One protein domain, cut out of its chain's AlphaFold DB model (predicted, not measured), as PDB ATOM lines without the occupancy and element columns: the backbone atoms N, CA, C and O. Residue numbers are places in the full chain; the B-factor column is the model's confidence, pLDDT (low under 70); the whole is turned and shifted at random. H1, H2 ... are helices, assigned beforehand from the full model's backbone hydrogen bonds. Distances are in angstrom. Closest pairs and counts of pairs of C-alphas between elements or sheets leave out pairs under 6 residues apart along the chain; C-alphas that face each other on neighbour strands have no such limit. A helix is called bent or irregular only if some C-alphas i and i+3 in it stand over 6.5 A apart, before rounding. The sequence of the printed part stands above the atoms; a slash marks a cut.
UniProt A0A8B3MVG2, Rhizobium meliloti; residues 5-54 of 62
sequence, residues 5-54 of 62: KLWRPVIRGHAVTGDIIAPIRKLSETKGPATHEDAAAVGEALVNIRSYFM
ATOM      1  N   LYS A   5     -16.217  -0.133  25.771       57.84
ATOM      2  CA  LYS A   5     -17.467  -0.890  25.617       57.84
ATOM      3  C   LYS A   5     -17.272  -2.399  25.792       57.84
ATOM      4  O   LYS A   5     -18.162  -3.035  26.339       57.84
ATOM      5  N   LEU A   6     -16.119  -2.948  25.391       67.31
ATOM      6  CA  LEU A   6     -15.814  -4.375  25.552       67.31
ATOM      7  C   LEU A   6     -15.548  -4.734  27.019       67.31
ATOM      8  O   LEU A   6     -15.949  -5.793  27.480       67.31
ATOM      9  N   TRP A   7     -14.930  -3.827  27.774       74.00
ATOM     10  CA  TRP A   7     -14.524  -4.082  29.159       74.00
ATOM     11  C   TRP A   7     -15.588  -3.746  30.209       74.00
ATOM     12  O   TRP A   7     -15.452  -4.152  31.359       74.00
ATOM     13  N   ARG A   8     -16.668  -3.040  29.846       68.31
ATOM     14  CA  ARG A   8     -17.744  -2.673  30.789       68.31
ATOM     15  C   ARG A   8     -18.327  -3.862  31.572       68.31
ATOM     16  O   ARG A   8     -18.467  -3.702  32.783       68.31
ATOM     17  N   PRO A   9     -18.637  -5.016  30.948       66.62
ATOM     18  CA  PRO A   9     -19.129  -6.189  31.671       66.62
ATOM     19  C   PRO A   9     -18.112  -6.757  32.667       66.62
ATOM     20  O   PRO A   9     -18.476  -7.179  33.754       66.62
ATOM     21  N   VAL A  10     -16.825  -6.718  32.317       71.00
ATOM     22  CA  VAL A  10     -15.729  -7.203  33.168       71.00
ATOM     23  C   VAL A  10     -15.512  -6.284  34.372       71.00
ATOM     24  O   VAL A  10     -15.259  -6.759  35.469       71.00
ATOM     25  N   ILE A  11     -15.633  -4.968  34.178       70.94
ATOM     26  CA  ILE A  11     -15.336  -3.957  35.203       70.94
ATOM     27  C   ILE A  11     -16.492  -3.768  36.196       70.94
ATOM     28  O   ILE A  11     -16.246  -3.499  37.371       70.94
ATOM     29  N   ARG A  12     -17.746  -3.856  35.732       70.25
ATOM     30  CA  ARG A  12     -18.946  -3.580  36.548       70.25
ATOM     31  C   ARG A  12     -19.652  -4.839  37.058       70.25
ATOM     32  O   ARG A  12     -20.719  -4.723  37.651       70.25
ATOM     33  N   GLY A  13     -19.065  -6.010  36.823       66.50
ATOM     34  CA  GLY A  13     -19.712  -7.294  37.043       66.50
ATOM     35  C   GLY A  13     -20.648  -7.661  35.892       66.50
ATOM     36  O   GLY A  13     -21.313  -6.817  35.283       66.50
ATOM     37  N   HIS A  14     -20.685  -8.952  35.582       73.50
ATOM     38  CA  HIS A  14     -21.499  -9.511  34.510       73.50
ATOM     39  C   HIS A  14     -22.377 -10.629  35.070       73.50
ATOM     40  O   HIS A  14     -21.906 -11.449  35.850       73.50
ATOM     41  N   ALA A  15     -23.648 -10.693  34.660       70.00
ATOM     42  CA  ALA A  15     -24.637 -11.588  35.271       70.00
ATOM     43  C   ALA A  15     -24.244 -13.079  35.237       70.00
ATOM     44  O   ALA A  15     -24.638 -13.834  36.115       70.00
ATOM     45  N   VAL A  16     -23.454 -13.496  34.239       71.88
ATOM     46  CA  VAL A  16     -23.029 -14.898  34.067       71.88
ATOM     47  C   VAL A  16     -21.693 -15.197  34.751       71.88
ATOM     48  O   VAL A  16     -21.481 -16.307  35.220       71.88
ATOM     49  N   THR A  17     -20.774 -14.233  34.783       71.44
ATOM     50  CA  THR A  17     -19.385 -14.466  35.223       71.44
ATOM     51  C   THR A  17     -19.053 -13.800  36.556       71.44
ATOM     52  O   THR A  17     -17.977 -14.032  37.090       71.44
ATOM     53  N   GLY A  18     -19.948 -12.976  37.107       78.31
ATOM     54  CA  GLY A  18     -19.691 -12.195  38.317       78.31
ATOM     55  C   GLY A  18     -18.655 -11.084  38.105       78.31
ATOM     56  O   GLY A  18     -18.412 -10.645  36.975       78.31
ATOM     57  N   ASP A  19     -18.062 -10.605  39.202       85.06
ATOM     58  CA  ASP A  19     -16.970  -9.618  39.200       85.06
ATOM     59  C   ASP A  19     -15.609 -10.315  39.021       85.06
ATOM     60  O   ASP A  19     -14.849 -10.519  39.966       85.06
ATOM     61  N   ILE A  20     -15.300 -10.711  37.783       87.06
ATOM     62  CA  ILE A  20     -14.057 -11.435  37.462       87.06
ATOM     63  C   ILE A  20     -12.787 -10.584  37.612       87.06
ATOM     64  O   ILE A  20     -11.691 -11.138  37.586       87.06
ATOM     65  N   ILE A  21     -12.901  -9.256  37.755       89.19
ATOM     66  CA  ILE A  21     -11.750  -8.368  37.987       89.19
ATOM     67  C   ILE A  21     -11.496  -8.124  39.480       89.19
ATOM     68  O   ILE A  21     -10.459  -7.557  39.830       89.19
ATOM     69  N   ALA A  22     -12.397  -8.568  40.365       89.75
ATOM     70  CA  ALA A  22     -12.280  -8.359  41.806       89.75
ATOM     71  C   ALA A  22     -10.914  -8.776  42.385       89.75
ATOM     72  O   ALA A  22     -10.354  -7.977  43.136       89.75
ATOM     73  N   PRO A  23     -10.304  -9.925  42.014       92.06
ATOM     74  CA  PRO A  23      -8.984 -10.296  42.533       92.06
ATOM     75  C   PRO A  23      -7.875  -9.311  42.137       92.06
ATOM     76  O   PRO A  23      -7.036  -8.955  42.959       92.06
ATOM     77  N   ILE A  24      -7.907  -8.806  40.898       92.19
ATOM     78  CA  ILE A  24      -6.934  -7.821  40.397       92.19
ATOM     79  C   ILE A  24      -7.131  -6.474  41.105       92.19
ATOM     80  O   ILE A  24      -6.158  -5.845  41.517       92.19
ATOM     81  N   ARG A  25      -8.388  -6.044  41.285       90.38
ATOM     82  CA  ARG A  25      -8.719  -4.808  42.008       90.38
ATOM     83  C   ARG A  25      -8.263  -4.891  43.467       90.38
ATOM     84  O   ARG A  25      -7.546  -4.006  43.924       90.38
ATOM     85  N   LYS A  26      -8.588  -5.989  44.154       90.62
ATOM     86  CA  LYS A  26      -8.164  -6.247  45.535       90.62
ATOM     87  C   LYS A  26      -6.641  -6.196  45.669       90.62
ATOM     88  O   LYS A  26      -6.135  -5.539  46.577       90.62
ATOM     89  N   LEU A  27      -5.909  -6.822  44.745       92.50
ATOM     90  CA  LEU A  27      -4.448  -6.760  44.755       92.50
ATOM     91  C   LEU A  27      -3.936  -5.325  44.562       92.50
ATOM     92  O   LEU A  27      -3.026  -4.910  45.270       92.50
ATOM     93  N   SER A  28      -4.548  -4.542  43.666       89.44
ATOM     94  CA  SER A  28      -4.154  -3.140  43.439       89.44
ATOM     95  C   SER A  28      -4.384  -2.221  44.646       89.44
ATOM     96  O   SER A  28      -3.702  -1.210  44.790       89.44
ATOM     97  N   GLU A  29      -5.326  -2.577  45.519       90.56
ATOM     98  CA  GLU A  29      -5.664  -1.833  46.739       90.56
ATOM     99  C   GLU A  29      -4.849  -2.299  47.959       90.56
ATOM    100  O   GLU A  29      -4.809  -1.617  48.987       90.56
ATOM    101  N   THR A  30      -4.175  -3.449  47.858       90.62
ATOM    102  CA  THR A  30      -3.420  -4.044  48.963       90.62
ATOM    103  C   THR A  30      -2.092  -3.315  49.162       90.62
ATOM    104  O   THR A  30      -1.286  -3.172  48.246       90.62
ATOM    105  N   LYS A  31      -1.834  -2.859  50.392       82.12
ATOM    106  CA  LYS A  31      -0.572  -2.211  50.776       82.12
ATOM    107  C   LYS A  31       0.377  -3.254  51.367       82.12
ATOM    108  O   LYS A  31       0.421  -3.437  52.577       82.12
ATOM    109  N   GLY A  32       1.104  -3.960  50.507       88.06
ATOM    110  CA  GLY A  32       2.080  -4.977  50.901       88.06
ATOM    111  C   GLY A  32       2.589  -5.778  49.702       88.06
ATOM    112  O   GLY A  32       2.031  -5.651  48.611       88.06
ATOM    113  N   PRO A  33       3.657  -6.578  49.866       90.69
ATOM    114  CA  PRO A  33       4.079  -7.501  48.821       90.69
ATOM    115  C   PRO A  33       2.961  -8.510  48.541       90.69
ATOM    116  O   PRO A  33       2.324  -9.011  49.466       90.69
ATOM    117  N   ALA A  34       2.743  -8.811  47.261       90.31
ATOM    118  CA  ALA A  34       1.793  -9.836  46.851       90.31
ATOM    119  C   ALA A  34       2.214 -11.201  47.411       90.31
ATOM    120  O   ALA A  34       3.385 -11.588  47.322       90.31
ATOM    121  N   THR A  35       1.260 -11.938  47.967       94.81
ATOM    122  CA  THR A  35       1.470 -13.322  48.391       94.81
ATOM    123  C   THR A  35       1.342 -14.284  47.205       94.81
ATOM    124  O   THR A  35       0.862 -13.929  46.124       94.81
ATOM    125  N   HIS A  36       1.739 -15.544  47.400       95.50
ATOM    126  CA  HIS A  36       1.490 -16.598  46.411       95.50
ATOM    127  C   HIS A  36      -0.013 -16.834  46.189       95.50
ATOM    128  O   HIS A  36      -0.426 -17.145  45.073       95.50
ATOM    129  N   GLU A  37      -0.831 -16.647  47.227       94.00
ATOM    130  CA  GLU A  37      -2.290 -16.752  47.137       94.00
ATOM    131  C   GLU A  37      -2.869 -15.633  46.266       94.00
ATOM    132  O   GLU A  37      -3.696 -15.897  45.392       94.00
ATOM    133  N   ASP A  38      -2.369 -14.403  46.420       93.38
ATOM    134  CA  ASP A  38      -2.761 -13.280  45.563       93.38
ATOM    135  C   ASP A  38      -2.398 -13.541  44.096       93.38
ATOM    136  O   ASP A  38      -3.201 -13.294  43.193       93.38
ATOM    137  N   ALA A  39      -1.203 -14.087  43.847       93.38
ATOM    138  CA  ALA A  39      -0.760 -14.440  42.503       93.38
ATOM    139  C   ALA A  39      -1.645 -15.527  41.868       93.38
ATOM    140  O   ALA A  39      -2.009 -15.414  40.695       93.38
ATOM    141  N   ALA A  40      -2.035 -16.550  42.637       95.75
ATOM    142  CA  ALA A  40      -2.947 -17.594  42.174       95.75
ATOM    143  C   ALA A  40      -4.339 -17.028  41.843       95.75
ATOM    144  O   ALA A  40      -4.872 -17.298  40.764       95.75
ATOM    145  N   ALA A  41      -4.887 -16.178  42.719       93.56
ATOM    146  CA  ALA A  41      -6.188 -15.540  42.519       93.56
ATOM    147  C   ALA A  41      -6.205 -14.621  41.282       93.56
ATOM    148  O   ALA A  41      -7.168 -14.610  40.509       93.56
ATOM    149  N   VAL A  42      -5.121 -13.878  41.046       93.94
ATOM    150  CA  VAL A  42      -4.957 -13.084  39.819       93.94
ATOM    151  C   VAL A  42      -4.815 -13.981  38.588       93.94
ATOM    152  O   VAL A  42      -5.415 -13.686  37.554       93.94
ATOM    153  N   GLY A  43      -4.074 -15.085  38.685       95.06
ATOM    154  CA  GLY A  43      -3.946 -16.063  37.604       95.06
ATOM    155  C   GLY A  43      -5.300 -16.622  37.156       95.06
ATOM    156  O   GLY A  43      -5.595 -16.648  35.958       95.06
ATOM    157  N   GLU A  44      -6.160 -16.990  38.105       91.81
ATOM    158  CA  GLU A  44      -7.523 -17.449  37.824       91.81
ATOM    159  C   GLU A  44      -8.373 -16.353  37.157       91.81
ATOM    160  O   GLU A  44      -9.012 -16.592  36.126       91.81
ATOM    161  N   ALA A  45      -8.318 -15.122  37.678       91.62
ATOM    162  CA  ALA A  45      -9.009 -13.975  37.089       91.62
ATOM    163  C   ALA A  45      -8.606 -13.748  35.619       91.62
ATOM    164  O   ALA A  45      -9.466 -13.518  34.765       91.62
ATOM    165  N   LEU A  46      -7.317 -13.879  35.290       90.94
ATOM    166  CA  LEU A  46      -6.814 -13.743  33.918       90.94
ATOM    167  C   LEU A  46      -7.360 -14.829  32.980       90.94
ATOM    168  O   LEU A  46      -7.750 -14.523  31.846       90.94
ATOM    169  N   VAL A  47      -7.433 -16.083  33.436       89.69
ATOM    170  CA  VAL A  47      -8.019 -17.188  32.656       89.69
ATOM    171  C   VAL A  47      -9.507 -16.943  32.392       89.69
ATOM    172  O   VAL A  47      -9.977 -17.152  31.266       89.69
ATOM    173  N   ASN A  48     -10.235 -16.441  33.388       86.31
ATOM    174  CA  ASN A  48     -11.656 -16.121  33.267       86.31
ATOM    175  C   ASN A  48     -11.898 -14.940  32.314       86.31
ATOM    176  O   ASN A  48     -12.752 -15.033  31.429       86.31
ATOM    177  N   ILE A  49     -11.095 -13.875  32.404       86.62
ATOM    178  CA  ILE A  49     -11.144 -12.735  31.472       86.62
ATOM    179  C   ILE A  49     -10.863 -13.198  30.038       86.62
ATOM    180  O   ILE A  49     -11.609 -12.854  29.117       86.62
ATOM    181  N   ARG A  50      -9.820 -14.016  29.833       85.81
ATOM    182  CA  ARG A  50      -9.520 -14.598  28.517       85.81
ATOM    183  C   ARG A  50     -10.708 -15.396  27.989       85.81
ATOM    184  O   ARG A  50     -11.078 -15.222  26.832       85.81
ATOM    185  N   SER A  51     -11.297 -16.253  28.817       83.31
ATOM    186  CA  SER A  51     -12.418 -17.111  28.417       83.31
ATOM    187  C   SER A  51     -13.675 -16.308  28.078       83.31
ATOM    188  O   SER A  51     -14.400 -16.684  27.162       83.31
ATOM    189  N   TYR A  52     -13.899 -15.182  28.761       80.62
ATOM    190  CA  TYR A  52     -15.005 -14.268  28.475       80.62
ATOM    191  C   TYR A  52     -14.874 -13.605  27.098       80.62
ATOM    192  O   TYR A  52     -15.827 -13.585  26.322       80.62
ATOM    193  N   PHE A  53     -13.690 -13.080  26.773       79.25
ATOM    194  CA  PHE A  53     -13.457 -12.403  25.491       79.25
ATOM    195  C   PHE A  53     -13.201 -13.359  24.327       79.25
ATOM    196  O   PHE A  53     -13.441 -13.010  23.171       79.25
ATOM    197  N   MET A  54     -12.689 -14.550  24.618       81.50
ATOM    198  CA  MET A  54     -12.355 -15.574  23.639       81.50
ATOM    199  C   MET A  54     -12.991 -16.901  24.052       81.50
ATOM    200  O   MET A  54     -12.266 -17.851  24.378       81.50
TER     201      MET A  54
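This is residues 5 to 54 of the 62 residues of a protein of Rhizobium meliloti (UniProt A0A8B3MVG2). One long helix, H3, makes the length of this domain, and two short helices, H1 and H2, follow one another along its side; H2 packs on the earlier part of H3, while H1 is near its later part without clearly touching. After H2 the chain turns round through residues 30 to 35 and folds back as H3. The printed part has 50 residues, with three named helices in the order H1, H2, H3 and no named strand, and its class is all helix. It is only just compact, close to loose, with a radius of gyration of the C-alphas of 11.4 A, and elongated, spanning 32 by 18 by 15 A.

Start at H1, residues 5 to 12, and look across to H3, residues 36 to 53: they are close but not clearly touching, and their closest C-alphas, those of Val 10 and Ile 49, are 7.4 A apart. Their lines stand at a steep tilt of 40 degrees, opposite ways. Go on to H2, residues 22 to 29, which is apart from H1. H2 touches H3, which meets it with residues 38 to 45 alone; the closest C-alphas, those of Pro 23 and Val 42, are 5.6 A apart. These two run opposite ways at a steep tilt of 50 degrees. In H2 and H3 every O i to N i+4 pair is within hydrogen-bond range; in H1 2 of 4 are.

Find C-alpha 5 at (-17.467, -0.890, 25.617); from there H1 runs to Arg 12, 11.4 A from first to last C-alpha. H1 is irregular: C-alphas 6 and 9 are 7.2 A apart. H2 begins at C-alpha 22, (-12.280, -8.359, 41.806), and spans 10.5 A to Glu 29. H3 runs 26.1 A from His 36 to C-alpha 53 at (-13.457, -12.403, 25.491).

Look at Gly 32 and Met 54 for the two C-alphas farthest apart, 32.6 A. The printed part has no cut, and both links are short. The mean pLDDT of the printed part is 84.1; residues 5, 6, 8, 9 and 13 are under 70.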